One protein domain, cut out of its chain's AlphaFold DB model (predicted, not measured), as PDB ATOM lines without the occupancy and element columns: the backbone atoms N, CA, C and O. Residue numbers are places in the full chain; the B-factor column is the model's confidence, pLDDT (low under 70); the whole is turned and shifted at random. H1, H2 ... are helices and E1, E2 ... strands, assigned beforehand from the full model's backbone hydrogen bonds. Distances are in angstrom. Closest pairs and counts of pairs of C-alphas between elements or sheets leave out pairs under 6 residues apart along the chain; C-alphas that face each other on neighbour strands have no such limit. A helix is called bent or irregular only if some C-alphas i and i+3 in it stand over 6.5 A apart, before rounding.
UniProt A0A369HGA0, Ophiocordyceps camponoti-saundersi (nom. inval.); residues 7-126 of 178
ATOM      1  N   LYS A   7     244.791 200.126 206.447       90.44
ATOM      2  CA  LYS A   7     243.882 200.637 205.419       90.44
ATOM      3  C   LYS A   7     242.738 201.452 206.009       90.44
ATOM      4  O   LYS A   7     242.415 202.510 205.487       90.44
ATOM      5  N   ARG A   8     242.096 200.961 207.074       90.88
ATOM      6  CA  ARG A   8     240.968 201.647 207.729       90.88
ATOM      7  C   ARG A   8     240.812 201.222 209.181       90.88
ATOM      8  O   ARG A   8     241.222 200.127 209.564       90.88
ATOM      9  N   ILE A   9     240.168 202.076 209.968       94.00
ATOM     10  CA  ILE A   9     239.838 201.808 211.368       94.00
ATOM     11  C   ILE A   9     238.338 202.008 211.555       94.00
ATOM     12  O   ILE A   9     237.774 203.021 211.141       94.00
ATOM     13  N   HIS A  10     237.693 201.040 212.189       95.44
ATOM     14  CA  HIS A  10     236.292 201.091 212.575       95.44
ATOM     15  C   HIS A  10     236.190 200.978 214.093       95.44
ATOM     16  O   HIS A  10     236.836 200.123 214.691       95.44
ATOM     17  N   LEU A  11     235.406 201.851 214.714       96.31
ATOM     18  CA  LEU A  11     235.170 201.851 216.152       96.31
ATOM     19  C   LEU A  11     233.669 201.772 216.414       96.31
ATOM     20  O   LEU A  11     232.929 202.641 215.955       96.31
ATOM     21  N   ASP A  12     233.241 200.774 217.182       96.25
ATOM     22  CA  ASP A  12     231.854 200.587 217.601       96.25
ATOM     23  C   ASP A  12     231.733 200.682 219.122       96.25
ATOM     24  O   ASP A  12     232.471 200.005 219.840       96.25
ATOM     25  N   PHE A  13     230.835 201.530 219.624       96.50
ATOM     26  CA  PHE A  13     230.546 201.630 221.058       96.50
ATOM     27  C   PHE A  13     229.190 202.293 221.342       96.50
ATOM     28  O   PHE A  13     228.652 203.062 220.541       96.50
ATOM     29  N   ALA A  14     228.647 202.050 222.534       96.69
ATOM     30  CA  ALA A  14     227.376 202.614 222.958       96.69
ATOM     31  C   ALA A  14     227.474 204.106 223.337       96.69
ATOM     32  O   ALA A  14     228.507 204.616 223.773       96.69
ATOM     33  N   LEU A  15     226.370 204.844 223.205       94.31
ATOM     34  CA  LEU A  15     226.298 206.257 223.590       94.31
ATOM     35  C   LEU A  15     226.393 206.452 225.109       94.31
ATOM     36  O   LEU A  15     226.970 207.451 225.564       94.31
ATOM     37  N   SER A  16     225.829 205.509 225.864       93.19
ATOM     38  CA  SER A  16     225.850 205.494 227.322       93.19
ATOM     39  C   SER A  16     227.140 204.877 227.870       93.19
ATOM     40  O   SER A  16     227.817 204.097 227.212       93.19
ATOM     41  N   MET A  17     227.479 205.257 229.098       90.88
ATOM     42  CA  MET A  17     228.742 204.939 229.769       90.88
ATOM     43  C   MET A  17     228.739 203.570 230.466       90.88
ATOM     44  O   MET A  17     229.810 203.051 230.791       90.88
ATOM     45  N   TYR A  18     227.551 203.015 230.722       92.12
ATOM     46  CA  TYR A  18     227.366 201.730 231.404       92.12
ATOM     47  C   TYR A  18     227.971 200.577 230.613       92.12
ATOM     48  O   TYR A  18     228.210 200.730 229.422       92.12
ATOM     49  N   GLU A  19     228.199 199.431 231.259       93.44
ATOM     50  CA  GLU A  19     228.818 198.243 230.646       93.44
ATOM     51  C   GLU A  19     230.250 198.471 230.119       93.44
ATOM     52  O   GLU A  19     230.719 197.777 229.223       93.44
ATOM     53  N   GLY A  20     230.982 199.433 230.690       93.38
ATOM     54  CA  GLY A  20     232.414 199.601 230.417       93.38
ATOM     55  C   GLY A  20     232.746 200.308 229.098       93.38
ATOM     56  O   GLY A  20     233.848 200.142 228.585       93.38
ATOM     57  N   HIS A  21     231.833 201.126 228.565       95.50
ATOM     58  CA  HIS A  21     232.014 201.868 227.304       95.50
ATOM     59  C   HIS A  21     232.818 203.176 227.442       95.50
ATOM     60  O   HIS A  21     233.155 203.831 226.452       95.50
ATOM     61  N   MET A  22     233.156 203.575 228.673       95.50
ATOM     62  CA  MET A  22     233.846 204.844 228.939       95.50
ATOM     63  C   MET A  22     235.233 204.954 228.314       95.50
ATOM     64  O   MET A  22     235.579 206.028 227.811       95.50
ATOM     65  N   GLY A  23     236.000 203.862 228.308       95.88
ATOM     66  CA  GLY A  23     237.315 203.815 227.675       95.88
ATOM     67  C   GLY A  23     237.246 204.160 226.195       95.88
ATOM     68  O   GLY A  23     237.930 205.077 225.741       95.88
ATOM     69  N   ALA A  24     236.343 203.508 225.460       96.06
ATOM     70  CA  ALA A  24     236.133 203.749 224.033       96.06
ATOM     71  C   ALA A  24     235.696 205.180 223.722       96.06
ATOM     72  O   ALA A  24     236.215 205.807 222.796       96.06
ATOM     73  N   ARG A  25     234.810 205.748 224.546       95.62
ATOM     74  CA  ARG A  25     234.380 207.141 224.397       95.62
ATOM     75  C   ARG A  25     235.535 208.128 224.577       95.62
ATOM     76  O   ARG A  25     235.617 209.095 223.817       95.62
ATOM     77  N   LYS A  26     236.390 207.924 225.586       96.38
ATOM     78  CA  LYS A  26     237.576 208.765 225.807       96.38
ATOM     79  C   LYS A  26     238.599 208.578 224.691       96.38
ATOM     80  O   LYS A  26     239.025 209.568 224.105       96.38
ATOM     81  N   PHE A  27     238.892 207.332 224.324       96.88
ATOM     82  CA  PHE A  27     239.799 207.002 223.227       96.88
ATOM     83  C   PHE A  27     239.383 207.684 221.918       96.88
ATOM     84  O   PHE A  27     240.214 208.298 221.254       96.88
ATOM     85  N   TRP A  28     238.090 207.667 221.575       95.62
ATOM     86  CA  TRP A  28     237.578 208.377 220.400       95.62
ATOM     87  C   TRP A  28     237.882 209.880 220.442       95.62
ATOM     88  O   TRP A  28     238.385 210.436 219.467       95.62
ATOM     89  N   LYS A  29     237.577 210.541 221.563       94.81
ATOM     90  CA  LYS A  29     237.709 211.998 221.689       94.81
ATOM     91  C   LYS A  29     239.155 212.474 221.789       94.81
ATOM     92  O   LYS A  29     239.469 213.554 221.304       94.81
ATOM     93  N   GLU A  30     240.001 211.711 222.470       94.38
ATOM     94  CA  GLU A  30     241.339 212.158 222.863       94.38
ATOM     95  C   GLU A  30     242.430 211.550 221.978       94.38
ATOM     96  O   GLU A  30     243.353 212.260 221.580       94.38
ATOM     97  N   CYS A  31     242.312 210.271 221.616       93.44
ATOM     98  CA  CYS A  31     243.334 209.541 220.868       93.44
ATOM     99  C   CYS A  31     243.015 209.479 219.367       93.44
ATOM    100  O   CYS A  31     243.854 209.850 218.547       93.44
ATOM    101  N   LEU A  32     241.800 209.063 218.985       93.94
ATOM    102  CA  LEU A  32     241.441 208.839 217.577       93.94
ATOM    103  C   LEU A  32     241.470 210.137 216.758       93.94
ATOM    104  O   LEU A  32     241.944 210.143 215.624       93.94
ATOM    105  N   THR A  33     241.049 211.264 217.342       92.62
ATOM    106  CA  THR A  33     241.157 212.586 216.700       92.62
ATOM    107  C   THR A  33     242.612 212.971 216.409       92.62
ATOM    108  O   THR A  33     242.908 213.449 215.314       92.62
ATOM    109  N   ARG A  34     243.538 212.709 217.343       92.44
ATOM    110  CA  ARG A  34     244.979 212.956 217.141       92.44
ATOM    111  C   ARG A  34     245.562 212.027 216.078       92.44
ATOM    112  O   ARG A  34     246.336 212.463 215.232       92.44
ATOM    113  N   LEU A  35     245.151 210.759 216.076       92.88
ATOM    114  CA  LEU A  35     245.546 209.808 215.037       92.88
ATOM    115  C   LEU A  35     245.093 210.284 213.652       92.88
ATOM    116  O   LEU A  35     245.883 210.229 212.712       92.88
ATOM    117  N   LYS A  36     243.867 210.802 213.513       93.38
ATOM    118  CA  LYS A  36     243.366 211.324 212.232       93.38
ATOM    119  C   LYS A  36     244.153 212.539 211.741       93.38
ATOM    120  O   LYS A  36     244.408 212.630 210.545       93.38
ATOM    121  N   TYR A  37     244.568 213.427 212.647       93.31
ATOM    122  CA  TYR A  37     245.373 214.607 212.310       93.31
ATOM    123  C   TYR A  37     246.683 214.231 211.600       93.31
ATOM    124  O   TYR A  37     247.016 214.809 210.570       93.31
ATOM    125  N   HIS A  38     247.386 213.207 212.092       91.56
ATOM    126  CA  HIS A  38     248.636 212.748 211.477       91.56
ATOM    127  C   HIS A  38     248.447 211.768 210.314       91.56
ATOM    128  O   HIS A  38     249.389 211.539 209.562       91.56
ATOM    129  N   ASN A  39     247.263 211.166 210.166       92.56
ATOM    130  CA  ASN A  39     246.981 210.166 209.133       92.56
ATOM    131  C   ASN A  39     245.665 210.506 208.401       92.56
ATOM    132  O   ASN A  39     244.680 209.766 208.514       92.56
ATOM    133  N   PRO A  40     245.606 211.623 207.648       92.25
ATOM    134  CA  PRO A  40     244.368 212.074 207.010       92.25
ATOM    135  C   PRO A  40     243.858 211.100 205.940       92.25
ATOM    136  O   PRO A  40     242.644 210.976 205.780       92.25
ATOM    137  N   GLY A  41     244.752 210.365 205.270       89.44
ATOM    138  CA  GLY A  41     244.403 209.399 204.221       89.44
ATOM    139  C   GLY A  41     243.727 208.116 204.717       89.44
ATOM    140  O   GLY A  41     243.110 207.420 203.922       89.44
ATOM    141  N   ILE A  42     243.796 207.806 206.018       90.62
ATOM    142  CA  ILE A  42     243.172 206.600 206.579       90.62
ATOM    143  C   ILE A  42     241.744 206.941 207.033       90.62
ATOM    144  O   ILE A  42     241.565 207.799 207.912       90.62
ATOM    145  N   PRO A  43     240.696 206.314 206.472       91.75
ATOM    146  CA  PRO A  43     239.338 206.480 206.966       91.75
ATOM    147  C   PRO A  43     239.202 205.864 208.366       91.75
ATOM    148  O   PRO A  43     239.546 204.704 208.610       91.75
ATOM    149  N   MET A  44     238.704 206.679 209.296       93.81
ATOM    150  CA  MET A  44     238.409 206.296 210.675       93.81
ATOM    151  C   MET A  44     236.913 206.503 210.894       93.81
ATOM    152  O   MET A  44     236.444 207.641 210.934       93.81
ATOM    153  N   ILE A  45     236.168 205.406 210.967       93.88
ATOM    154  CA  ILE A  45     234.704 205.407 211.011       93.88
ATOM    155  C   ILE A  45     234.259 205.058 212.421       93.88
ATOM    156  O   ILE A  45     234.757 204.105 213.020       93.88
ATOM    157  N   VAL A  46     233.298 205.820 212.937       95.62
ATOM    158  CA  VAL A  46     232.744 205.604 214.269       95.62
ATOM    159  C   VAL A  46     231.266 205.258 214.156       95.62
ATOM    160  O   VAL A  46     230.459 206.046 213.656       95.62
ATOM    161  N   ASN A  47     230.910 204.081 214.653       95.50
ATOM    162  CA  ASN A  47     229.541 203.642 214.835       95.50
ATOM    163  C   ASN A  47     229.158 203.813 216.302       95.50
ATOM    164  O   ASN A  47     229.875 203.384 217.202       95.50
ATOM    165  N   ARG A  48     228.044 204.499 216.548       95.19
ATOM    166  CA  ARG A  48     227.474 204.643 217.887       95.19
ATOM    167  C   ARG A  48     226.035 204.173 217.887       95.19
ATOM    168  O   ARG A  48     225.337 204.309 216.878       95.19
ATOM    169  N   HIS A  49     225.598 203.650 219.022       95.12
ATOM    170  CA  HIS A  49     224.264 203.085 219.204       95.12
ATOM    171  C   HIS A  49     223.825 203.129 220.677       95.12
ATOM    172  O   HIS A  49     224.634 203.419 221.552       95.12
ATOM    173  N   ASP A  50     222.569 202.796 220.973       95.06
ATOM    174  CA  ASP A  50     222.041 202.773 222.351       95.06
ATOM    175  C   ASP A  50     222.128 201.394 223.034       95.06
ATOM    176  O   ASP A  50     221.825 201.259 224.214       95.06
ATOM    177  N   HIS A  51     222.572 200.357 222.315       93.25
ATOM    178  CA  HIS A  51     222.708 199.000 222.858       93.25
ATOM    179  C   HIS A  51     223.955 198.878 223.748       93.25
ATOM    180  O   HIS A  51     225.059 198.715 223.246       93.25
ATOM    181  N   ASN A  52     223.811 198.957 225.069       92.50
ATOM    182  CA  ASN A  52     224.952 198.832 225.991       92.50
ATOM    183  C   ASN A  52     225.477 197.398 226.145       92.50
ATOM    184  O   ASN A  52     226.622 197.208 226.551       92.50
ATOM    185  N   GLU A  53     224.654 196.408 225.805       92.56
ATOM    186  CA  GLU A  53     224.987 194.984 225.886       92.56
ATOM    187  C   GLU A  53     226.076 194.575 224.888       92.56
ATOM    188  O   GLU A  53     226.862 193.668 225.171       92.56
ATOM    189  N   SER A  54     226.156 195.242 223.727       91.25
ATOM    190  CA  SER A  54     227.228 194.971 222.775       91.25
ATOM    191  C   SER A  54     228.551 195.518 223.315       91.25
ATOM    192  O   SER A  54     228.615 196.674 223.739       91.25
ATOM    193  N   PRO A  55     229.625 194.712 223.322       93.88
ATOM    194  CA  PRO A  55     230.921 195.174 223.790       93.88
ATOM    195  C   PRO A  55     231.469 196.264 222.854       93.88
ATOM    196  O   PRO A  55     231.284 196.171 221.636       93.88
ATOM    197  N   PRO A  56     232.155 197.287 223.392       96.38
ATOM    198  CA  PRO A  56     232.837 198.269 222.567       96.38
ATOM    199  C   PRO A  56     234.045 197.613 221.885       96.38
ATOM    200  O   PRO A  56     234.964 197.137 222.555       96.38
ATOM    201  N   ILE A  57     234.043 197.582 220.554       96.69
ATOM    202  CA  ILE A  57     235.070 196.907 219.755       96.69
ATOM    203  C   ILE A  57     235.650 197.886 218.742       96.69
ATOM    204  O   ILE A  57     234.928 198.559 218.004       96.69
ATOM    205  N   MET A  58     236.977 197.897 218.645       96.19
ATOM    206  CA  MET A  58     237.691 198.525 217.542       96.19
ATOM    207  C   MET A  58     238.169 197.457 216.563       96.19
ATOM    208  O   MET A  58     238.829 196.498 216.954       96.19
ATOM    209  N   THR A  59     237.852 197.627 215.285       95.81
ATOM    210  CA  THR A  59     238.314 196.760 214.200       95.81
ATOM    211  C   THR A  59     239.282 197.528 213.310       95.81
ATOM    212  O   THR A  59     238.929 198.547 212.713       95.81
ATOM    213  N   ILE A  60     240.503 197.023 213.199       94.81
ATOM    214  CA  ILE A  60     241.567 197.573 212.364       94.81
ATOM    215  C   ILE A  60     241.698 196.675 211.142       94.81
ATOM    216  O   ILE A  60     241.749 195.453 211.273       94.81
ATOM    217  N   TYR A  61     241.739 197.275 209.959       93.56
ATOM    218  CA  TYR A  61     241.857 196.550 208.701       93.56
ATOM    219  C   TYR A  61     243.243 196.801 208.127       93.56
ATOM    220  O   TYR A  61     243.603 197.945 207.835       93.56
ATOM    221  N   PHE A  62     243.990 195.722 207.940       92.56
ATOM    222  CA  PHE A  62     245.314 195.727 207.343       92.56
ATOM    223  C   PHE A  62     245.238 195.229 205.903       92.56
ATOM    224  O   PHE A  62     244.481 194.307 205.583       92.56
ATOM    225  N   ARG A  63     246.038 195.827 205.023       89.56
ATOM    226  CA  ARG A  63     246.277 195.304 203.678       89.56
ATOM    227  C   ARG A  63     247.092 194.013 203.791       89.56
ATOM    228  O   ARG A  63     248.088 193.971 204.504       89.56
ATOM    229  N   SER A  64     246.675 192.968 203.080       84.00
ATOM    230  CA  SER A  64     247.449 191.730 202.981       84.00
ATOM    231  C   SER A  64     248.825 192.005 202.351       84.00
ATOM    232  O   SER A  64     248.885 192.712 201.340       84.00
ATOM    233  N   PRO A  65     249.925 191.424 202.866       69.56
ATOM    234  CA  PRO A  65     251.274 191.642 202.332       69.56
ATOM    235  C   PRO A  65     251.456 191.125 200.894       69.56
ATOM    236  O   PRO A  65     252.406 191.503 200.215       69.56
ATOM    237  N   THR A  66     250.551 190.271 200.408       66.06
ATOM    238  CA  THR A  66     250.552 189.755 199.029       66.06
ATOM    239  C   THR A  66     249.837 190.667 198.028       66.06
ATOM    240  O   THR A  66     249.934 190.446 196.820       66.06
ATOM    241  N   ALA A  67     249.128 191.695 198.501       60.66
ATOM    242  CA  ALA A  67     248.325 192.569 197.660       60.66
ATOM    243  C   ALA A  67     249.140 193.783 197.191       60.66
ATOM    244  O   ALA A  67     249.577 194.615 197.989       60.66
ATOM    245  N   LYS A  68     249.325 193.910 195.870       57.12
ATOM    246  CA  LYS A  68     249.934 195.100 195.257       57.12
ATOM    247  C   LYS A  68     249.087 196.348 195.561       57.12
ATOM    248  O   LYS A  68     247.864 196.233 195.679       57.12
ATOM    249  N   PRO A  69     249.697 197.544 195.667       54.06
ATOM    250  CA  PRO A  69     248.941 198.780 195.797       54.06
ATOM    251  C   PRO A  69     248.126 198.999 194.519       54.06
ATOM    252  O   PRO A  69     248.658 199.394 193.489       54.06
ATOM    253  N   VAL A  70     246.835 198.679 194.571       53.50
ATOM    254  CA  VAL A  70     245.887 199.109 193.544       53.50
ATOM    255  C   VAL A  70     245.550 200.560 193.859       53.50
ATOM    256  O   VAL A  70     244.825 200.832 194.820       53.50
ATOM    257  N   ASP A  71     246.135 201.475 193.091       45.59
ATOM    258  CA  ASP A  71     245.699 202.866 193.027       45.59
ATOM    259  C   ASP A  71     244.274 202.911 192.458       45.59
ATOM    260  O   ASP A  71     244.002 202.379 191.383       45.59
ATOM    261  N   GLY A  72     243.352 203.537 193.192       50.47
ATOM    262  CA  GLY A  72     242.093 204.031 192.624       50.47
ATOM    263  C   GLY A  72     240.873 203.103 192.613       50.47
ATOM    264  O   GLY A  72     239.861 203.485 192.035       50.47
ATOM    265  N   SER A  73     240.888 201.931 193.255       44.66
ATOM    266  CA  SER A  73     239.629 201.198 193.478       44.66
ATOM    267  C   SER A  73     238.919 201.768 194.704       44.66
ATOM    268  O   SER A  73     239.252 201.379 195.823       44.66
ATOM    269  N   GLU A  74     237.934 202.647 194.500       48.22
ATOM    270  CA  GLU A  74     236.981 203.019 195.552       48.22
ATOM    271  C   GLU A  74     236.327 201.743 196.091       48.22
ATOM    272  O   GLU A  74     235.567 201.051 195.411       48.22
ATOM    273  N   SER A  75     236.699 201.370 197.310       55.09
ATOM    274  CA  SER A  75     236.095 200.241 197.998       55.09
ATOM    275  C   SER A  75     234.726 200.684 198.509       55.09
ATOM    276  O   SER A  75     234.589 201.801 198.995       55.09
ATOM    277  N   LEU A  76     233.715 199.804 198.509       54.06
ATOM    278  CA  LEU A  76     232.419 200.059 199.177       54.06
ATOM    279  C   LEU A  76     232.591 200.506 200.647       54.06
ATOM    280  O   LEU A  76     231.714 201.144 201.222       54.06
ATOM    281  N   SER A  77     233.743 200.196 201.252       53.72
ATOM    282  CA  SER A  77     234.123 200.659 202.586       53.72
ATOM    283  C   SER A  77     234.478 202.145 202.687       53.72
ATOM    284  O   SER A  77     234.399 202.689 203.783       53.72
ATOM    285  N   ASP A  78     234.882 202.790 201.591       57.25
ATOM    286  CA  ASP A  78     235.265 204.209 201.562       57.25
ATOM    287  C   ASP A  78     234.035 205.134 201.561       57.25
ATOM    288  O   ASP A  78     234.147 206.324 201.848       57.25
ATOM    289  N   GLN A  79     232.842 204.575 201.325       62.72
ATOM    290  CA  GLN A  79     231.563 205.291 201.375       62.72
ATOM    291  C   GLN A  79     230.851 205.210 202.736       62.72
ATOM    292  O   GLN A  79     229.808 205.837 202.931       62.72
ATOM    293  N   LEU A  80     231.382 204.450 203.701       75.94
ATOM    294  CA  LEU A  80     230.782 204.360 205.032       75.94
ATOM    295  C   LEU A  80     231.048 205.639 205.828       75.94
ATOM    296  O   LEU A  80     232.175 205.942 206.213       75.94
ATOM    297  N   SER A  81     229.974 206.367 206.123       85.00
ATOM    298  CA  SER A  81     230.010 207.515 207.023       85.00
ATOM    299  C   SER A  81     229.738 207.094 208.466       85.00
ATOM    300  O   SER A  81     229.052 206.107 208.729       85.00
ATOM    301  N   SER A  82     230.268 207.859 209.420       91.81
ATOM    302  CA  SER A  82     230.029 207.623 210.848       91.81
ATOM    303  C   SER A  82     228.543 207.773 211.191       91.81
ATOM    304  O   SER A  82     227.859 208.646 210.660       91.81
ATOM    305  N   SER A  83     228.040 206.965 212.126       93.31
ATOM    306  CA  SER A  83     226.622 206.961 212.509       93.31
ATOM    307  C   SER A  83     226.421 207.054 214.019       93.31
ATOM    308  O   SER A  83     227.276 206.666 214.813       93.31
ATOM    309  N   ARG A  84     225.265 207.591 214.423       94.06
ATOM    310  CA  ARG A  84     224.771 207.592 215.811       94.06
ATOM    311  C   ARG A  84     223.659 206.579 216.071       94.06
ATOM    312  O   ARG A  84     223.222 206.470 217.208       94.06
ATOM    313  N   GLN A  85     223.186 205.907 215.026       91.75
ATOM    314  CA  GLN A  85     221.995 205.057 215.042       91.75
ATOM    315  C   GLN A  85     222.321 203.629 214.579       91.75
ATOM    316  O   GLN A  85     221.486 202.959 213.983       91.75
ATOM    317  N   ASN A  86     223.548 203.159 214.818       90.44
ATOM    318  CA  ASN A  86     223.998 201.818 214.431       90.44
ATOM    319  C   ASN A  86     223.966 201.506 212.915       90.44
ATOM    320  O   ASN A  86     223.820 200.345 212.525       90.44
ATOM    321  N   LEU A  87     224.057 202.520 212.047       89.12
ATOM    322  CA  LEU A  87     223.985 202.323 210.587       89.12
ATOM    323  C   LEU A  87     225.343 201.979 209.960       89.12
ATOM    324  O   LEU A  87     225.396 201.439 208.862       89.12
ATOM    325  N   ALA A  88     226.442 202.282 210.651       89.31
ATOM    326  CA  ALA A  88     227.795 202.167 210.121       89.31
ATOM    327  C   ALA A  88     228.492 200.914 210.661       89.31
ATOM    328  O   ALA A  88     229.549 201.014 211.275       89.31
ATOM    329  N   LYS A  89     227.881 199.734 210.512       89.94
ATOM    330  CA  LYS A  89     228.415 198.489 211.091       89.94
ATOM    331  C   LYS A  89     229.740 198.071 210.448       89.94
ATOM    332  O   LYS A  89     229.994 198.359 209.279       89.94
ATOM    333  N   ALA A  90     230.568 197.363 211.217       88.12
ATOM    334  CA  ALA A  90     231.830 196.817 210.729       88.12
ATOM    335  C   ALA A  90     231.580 195.859 209.553       88.12
ATOM    336  O   ALA A  90     230.818 194.897 209.675       88.12
ATOM    337  N   LEU A  91     232.230 196.119 208.420       87.00
ATOM    338  CA  LEU A  91     232.197 195.223 207.269       87.00
ATOM    339  C   LEU A  91     233.113 194.015 207.507       87.00
ATOM    340  O   LEU A  91     234.151 194.147 208.155       87.00
ATOM    341  N   PRO A  92     232.798 192.838 206.954       86.56
ATOM    342  CA  PRO A  92     233.774 191.757 206.912       86.56
ATOM    343  C   PRO A  92     235.037 192.194 206.138       86.56
ATOM    344  O   PRO A  92     234.959 193.086 205.284       86.56
ATOM    345  N   PRO A  93     236.206 191.590 206.423       85.75
ATOM    346  CA  PRO A  93     237.412 191.833 205.636       85.75
ATOM    347  C   PRO A  93     237.170 191.514 204.155       85.75
ATOM    348  O   PRO A  93     236.522 190.519 203.820       85.75
ATOM    349  N   GLY A  94     237.696 192.357 203.265       81.44
ATOM    350  CA  GLY A  94     237.779 192.046 201.840       81.44
ATOM    351  C   GLY A  94     238.753 190.896 201.551       81.44
ATOM    352  O   GLY A  94     239.500 190.461 202.422       81.44
ATOM    353  N   LYS A  95     238.781 190.420 200.298       79.62
ATOM    354  CA  LYS A  95     239.627 189.284 199.868       79.62
ATOM    355  C   LYS A  95     241.127 189.486 200.132       79.62
ATOM    356  O   LYS A  95     241.826 188.516 200.393       79.62
ATOM    357  N   ASP A  96     241.579 190.738 200.112       84.19
ATOM    358  CA  ASP A  96     242.980 191.138 200.297       84.19
ATOM    359  C   ASP A  96     243.212 191.894 201.615       84.19
ATOM    360  O   ASP A  96     244.174 192.652 201.757       84.19
ATOM    361  N   GLU A  97     242.302 191.747 202.576       87.44
ATOM    362  CA  GLU A  97     242.356 192.452 203.850       87.44
ATOM    363  C   GLU A  97     242.354 191.463 205.007       87.44
ATOM    364  O   GLU A  97     241.650 190.456 205.003       87.44
ATOM    365  N   THR A  98     243.114 191.788 206.043       90.56
ATOM    366  CA  THR A  98     243.044 191.095 207.327       90.56
ATOM    367  C   THR A  98     242.480 192.044 208.372       90.56
ATOM    368  O   THR A  98     242.623 193.264 208.265       90.56
ATOM    369  N   THR A  99     241.770 191.498 209.357       93.00
ATOM    370  CA  THR A  99     241.156 192.297 210.424       93.00
ATOM    371  C   THR A  99     241.702 191.890 211.769       93.00
ATOM    372  O   THR A  99     241.780 190.702 212.071       93.00
ATOM    373  N   VAL A 100     242.002 192.889 212.590       94.62
ATOM    374  CA  VAL A 100     242.287 192.696 214.006       94.62
ATOM    375  C   VAL A 100     241.222 193.405 214.819       94.62
ATOM    376  O   VAL A 100     240.869 194.551 214.538       94.62
ATOM    377  N   LYS A 101     240.687 192.704 215.818       95.94
ATOM    378  CA  LYS A 101     239.663 193.221 216.721       95.94
ATOM    379  C   LYS A 101     240.267 193.433 218.099       95.94
ATOM    380  O   LYS A 101     240.827 192.507 218.674       95.94
ATOM    381  N   ILE A 102     240.101 194.636 218.632       96.19
ATOM    382  CA  ILE A 102     240.503 195.010 219.984       96.19
ATOM    383  C   ILE A 102     239.228 195.214 220.801       96.19
ATOM    384  O   ILE A 102     238.427 196.099 220.498       96.19
ATOM    385  N   ASP A 103     239.043 194.383 221.828       96.62
ATOM    386  CA  ASP A 103     237.986 194.562 222.826       96.62
ATOM    387  C   ASP A 103     238.385 195.658 223.816       96.62
ATOM    388  O   ASP A 103     239.495 195.655 224.364       96.62
ATOM    389  N   MET A 104     237.477 196.603 224.030       95.19
ATOM    390  CA  MET A 104     237.689 197.810 224.817       95.19
ATOM    391  C   MET A 104     236.837 197.832 226.091       95.19
ATOM    392  O   MET A 104     236.849 198.834 226.813       95.19
ATOM    393  N   LYS A 105     236.084 196.758 226.375       96.50
ATOM    394  CA  LYS A 105     235.184 196.693 227.530       96.50
ATOM    395  C   LYS A 105     235.969 196.863 228.831       96.50
ATOM    396  O   LYS A 105     236.851 196.074 229.146       96.50
ATOM    397  N   GLY A 106     235.632 197.903 229.596       95.06
ATOM    398  CA  GLY A 106     236.199 198.147 230.928       95.06
ATOM    399  C   GLY A 106     237.649 198.646 230.953       95.06
ATOM    400  O   GLY A 106     238.189 198.824 232.040       95.06
ATOM    401  N   LYS A 107     238.265 198.912 229.796       96.12
ATOM    402  CA  LYS A 107     239.654 199.391 229.707       96.12
ATOM    403  C   LYS A 107     239.744 200.910 229.796       96.12
ATOM    404  O   LYS A 107     238.811 201.618 229.405       96.12
ATOM    405  N   HIS A 108     240.872 201.432 230.283       97.00
ATOM    406  CA  HIS A 108     241.146 202.873 230.215       97.00
ATOM    407  C   HIS A 108     241.584 203.279 228.798       97.00
ATOM    408  O   HIS A 108     242.073 202.452 228.032       97.00
ATOM    409  N   SER A 109     241.427 204.555 228.432       95.31
ATOM    410  CA  SER A 109     241.842 205.059 227.111       95.31
ATOM    411  C   SER A 109     243.328 204.848 226.830       95.31
ATOM    412  O   SER A 109     243.690 204.589 225.686       95.31
ATOM    413  N   ASP A 110     244.164 204.927 227.866       95.38
ATOM    414  CA  ASP A 110     245.617 204.767 227.741       95.38
ATOM    415  C   ASP A 110     245.990 203.304 227.476       95.38
ATOM    416  O   ASP A 110     246.746 203.022 226.556       95.38
ATOM    417  N   GLU A 111     245.356 202.364 228.183       96.38
ATOM    418  CA  GLU A 111     245.525 200.923 227.952       96.38
ATOM    419  C   GLU A 111     245.058 200.525 226.543       96.38
ATOM    420  O   GLU A 111     245.711 199.756 225.840       96.38
ATOM    421  N   ILE A 112     243.941 201.096 226.082       96.00
ATOM    422  CA  ILE A 112     243.472 200.922 224.703       96.00
ATOM    423  C   ILE A 112     244.526 201.423 223.709       96.00
ATOM    424  O   ILE A 112     244.761 200.775 222.687       96.00
ATOM    425  N   LEU A 113     245.127 202.586 223.974       94.25
ATOM    426  CA  LEU A 113     246.146 203.159 223.105       94.25
ATOM    427  C   LEU A 113     247.395 202.276 223.064       94.25
ATOM    428  O   LEU A 113     247.918 202.046 221.980       94.25
ATOM    429  N   GLU A 114     247.838 201.741 224.198       94.81
ATOM    430  CA  GLU A 114     248.960 200.801 224.265       94.81
ATOM    431  C   GLU A 114     248.690 199.536 223.445       94.81
ATOM    432  O   GLU A 114     249.512 199.165 222.608       94.81
ATOM    433  N   LEU A 115     247.509 198.925 223.602       95.19
ATOM    434  CA  LEU A 115     247.089 197.771 222.798       95.19
ATOM    435  C   LEU A 115     247.062 198.103 221.304       95.19
ATOM    436  O   LEU A 115     247.530 197.328 220.474       95.19
ATOM    437  N   PHE A 116     246.543 199.277 220.953       94.56
ATOM    438  CA  PHE A 116     246.498 199.739 219.573       94.56
ATOM    439  C   PHE A 116     247.899 199.955 218.987       94.56
ATOM    440  O   PHE A 116     248.155 199.566 217.848       94.56
ATOM    441  N   LEU A 117     248.816 200.562 219.744       93.44
ATOM    442  CA  LEU A 117     250.199 200.781 219.320       93.44
ATOM    443  C   LEU A 117     250.958 199.459 219.177       93.44
ATOM    444  O   LEU A 117     251.697 199.300 218.209       93.44
ATOM    445  N   ALA A 118     250.741 198.509 220.093       93.69
ATOM    446  CA  ALA A 118     251.330 197.176 220.027       93.69
ATOM    447  C   ALA A 118     250.879 196.420 218.768       93.69
ATOM    448  O   ALA A 118     251.708 195.840 218.068       93.69
ATOM    449  N   GLU A 119     249.587 196.491 218.442       92.50
ATOM    450  CA  GLU A 119     249.020 195.795 217.286       92.50
ATOM    451  C   GLU A 119     249.426 196.445 215.958       92.50
ATOM    452  O   GLU A 119     249.822 195.776 215.007       92.50
ATOM    453  N   THR A 120     249.353 197.776 215.885       91.62
ATOM    454  CA  THR A 120     249.659 198.520 214.654       91.62
ATOM    455  C   THR A 120     251.146 198.775 214.454       91.62
ATOM    456  O   THR A 120     251.522 199.237 213.383       91.62
ATOM    457  N   LYS A 121     251.994 198.519 215.460       89.94
ATOM    458  CA  LYS A 121     253.435 198.843 215.458       89.94
ATOM    459  C   LYS A 121     253.713 200.293 215.041       89.94
ATOM    460  O   LYS A 121     254.683 200.590 214.345       89.94
ATOM    461  N   ALA A 122     252.820 201.200 215.427       89.25
ATOM    462  CA  ALA A 122     252.874 202.595 215.030       89.25
ATOM    463  C   ALA A 122     253.960 203.363 215.797       89.25
ATOM    464  O   ALA A 122     254.144 203.184 217.000       89.25
ATOM    465  N   THR A 123     254.641 204.284 215.115       87.69
ATOM    466  CA  THR A 123     255.706 205.096 215.721       87.69
ATOM    467  C   THR A 123     255.120 206.305 216.444       87.69
ATOM    468  O   THR A 123     254.306 207.040 215.877       87.69
ATOM    469  N   THR A 124     255.549 206.576 217.673       88.12
ATOM    470  CA  THR A 124     255.176 207.799 218.400       88.12
ATOM    471  C   THR A 124     255.894 209.015 217.820       88.12
ATOM    472  O   THR A 124     257.099 208.972 217.584       88.12
ATOM    473  N   ILE A 125     255.158 210.102 217.588       87.06
ATOM    474  CA  ILE A 125     255.737 211.364 217.109       87.06
ATOM    475  C   ILE A 125     256.220 212.141 218.339       87.06
ATOM    476  O   ILE A 125     255.429 212.294 219.275       87.06
ATOM    477  N   PRO A 126     257.484 212.593 218.379       86.94
ATOM    478  CA  PRO A 126     257.969 213.413 219.478       86.94
ATOM    479  C   PRO A 126     257.249 214.765 219.484       86.94
ATOM    480  O   PRO A 126     256.925 215.316 218.432       86.94
TER     481      PRO A 126
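This is residues 7 to 126 of the 178 residues of a protein of Ophiocordyceps camponoti-saundersi (nom. inval.) (UniProt A0A369HGA0). A twisted sheet of four strands has two helices, H1 and H3, over one face, spreading as a V from their beginnings. The long unnamed stretch of residues 80 to 96 crosses the other face, the short H2 lies just before it, and residues 69 to 74 stick out as part of a loop beyond one end of the sheet. The printed part has 120 residues, with three named helices and four named strands in the order E1 H1 E2 E3 H2 E4 H3. The sheet is mixed, with the order E2, E1, E3, E4, and the class is mixed, helices and strands. The whole is compact, with a radius of gyration of the C-alphas of 14.3 A and spans of 43 by 36 by 22 A.

In the sheet, E1, residues 7 to 14, is an inner strand and the parallel neighbour of the edge strand E2, residues 44 to 49; N 47 and O 11 are 2.8 A apart, within hydrogen-bond range. On the other side of E1, E3, residues 57 to 63, is its antiparallel neighbour, with N 10 and O 59 at 2.8 A. E3 is also antiparallel to the edge strand E4, residues 97 to 103, with N 60 and O 100 at 2.8 A. H1, residues 22 to 38, is on the sheet over E2 and E1, at a height of 9.9 A, and runs along the strands, at 22 degrees to E1 on the local plane. E1, H1 and E2 form a strand-helix-strand unit, two parallel neighbour strands joined through a helix, with a right-handed crossover. H3, residues 109 to 120, is on the same face over E3 and E4, also at a height of 9.9 A, giving two layers, helices on one face of a sheet. H3 touches H1 with residues 109 to 113 alone, at a steep tilt of 51 degrees, the same way; their closest C-alphas, those of Gly 23 and Ser 109, are 4.7 A apart. H2, residues 76 to 79, only grazes the sheet, with residues 77 to 78, and is apart from H1 and H3. Every O i to N i+4 pair is within hydrogen-bond range in H3, and 10 of 13 are in H1; H2 is too short for such a pair.

E1 begins at C-alpha 7, (243.882, 200.637, 205.419), and is 24.2 A long from first to last C-alpha. H1 is also 24.2 A long, with a kink of 32 degrees near residue 30; it is neither bent nor irregular, but only just: C-alphas 29 and 32 are 6.4 A apart. E3 is 19.7 A long, E4 19.6 A, E2 16.8 A and H2 5.7 A. H3 is 16.1 A long and ends at C-alpha 120, (249.659, 198.520, 214.654).

The two C-alphas farthest apart, those of Tyr 18 and Lys 68, are 43.1 A apart. The printed part has no cut. The links from E3 to H2 and from H2 to E4 are long, with 12 and 17 residues. The mean pLDDT of the printed part is 87.9, and residues 65 to 79 are under 70.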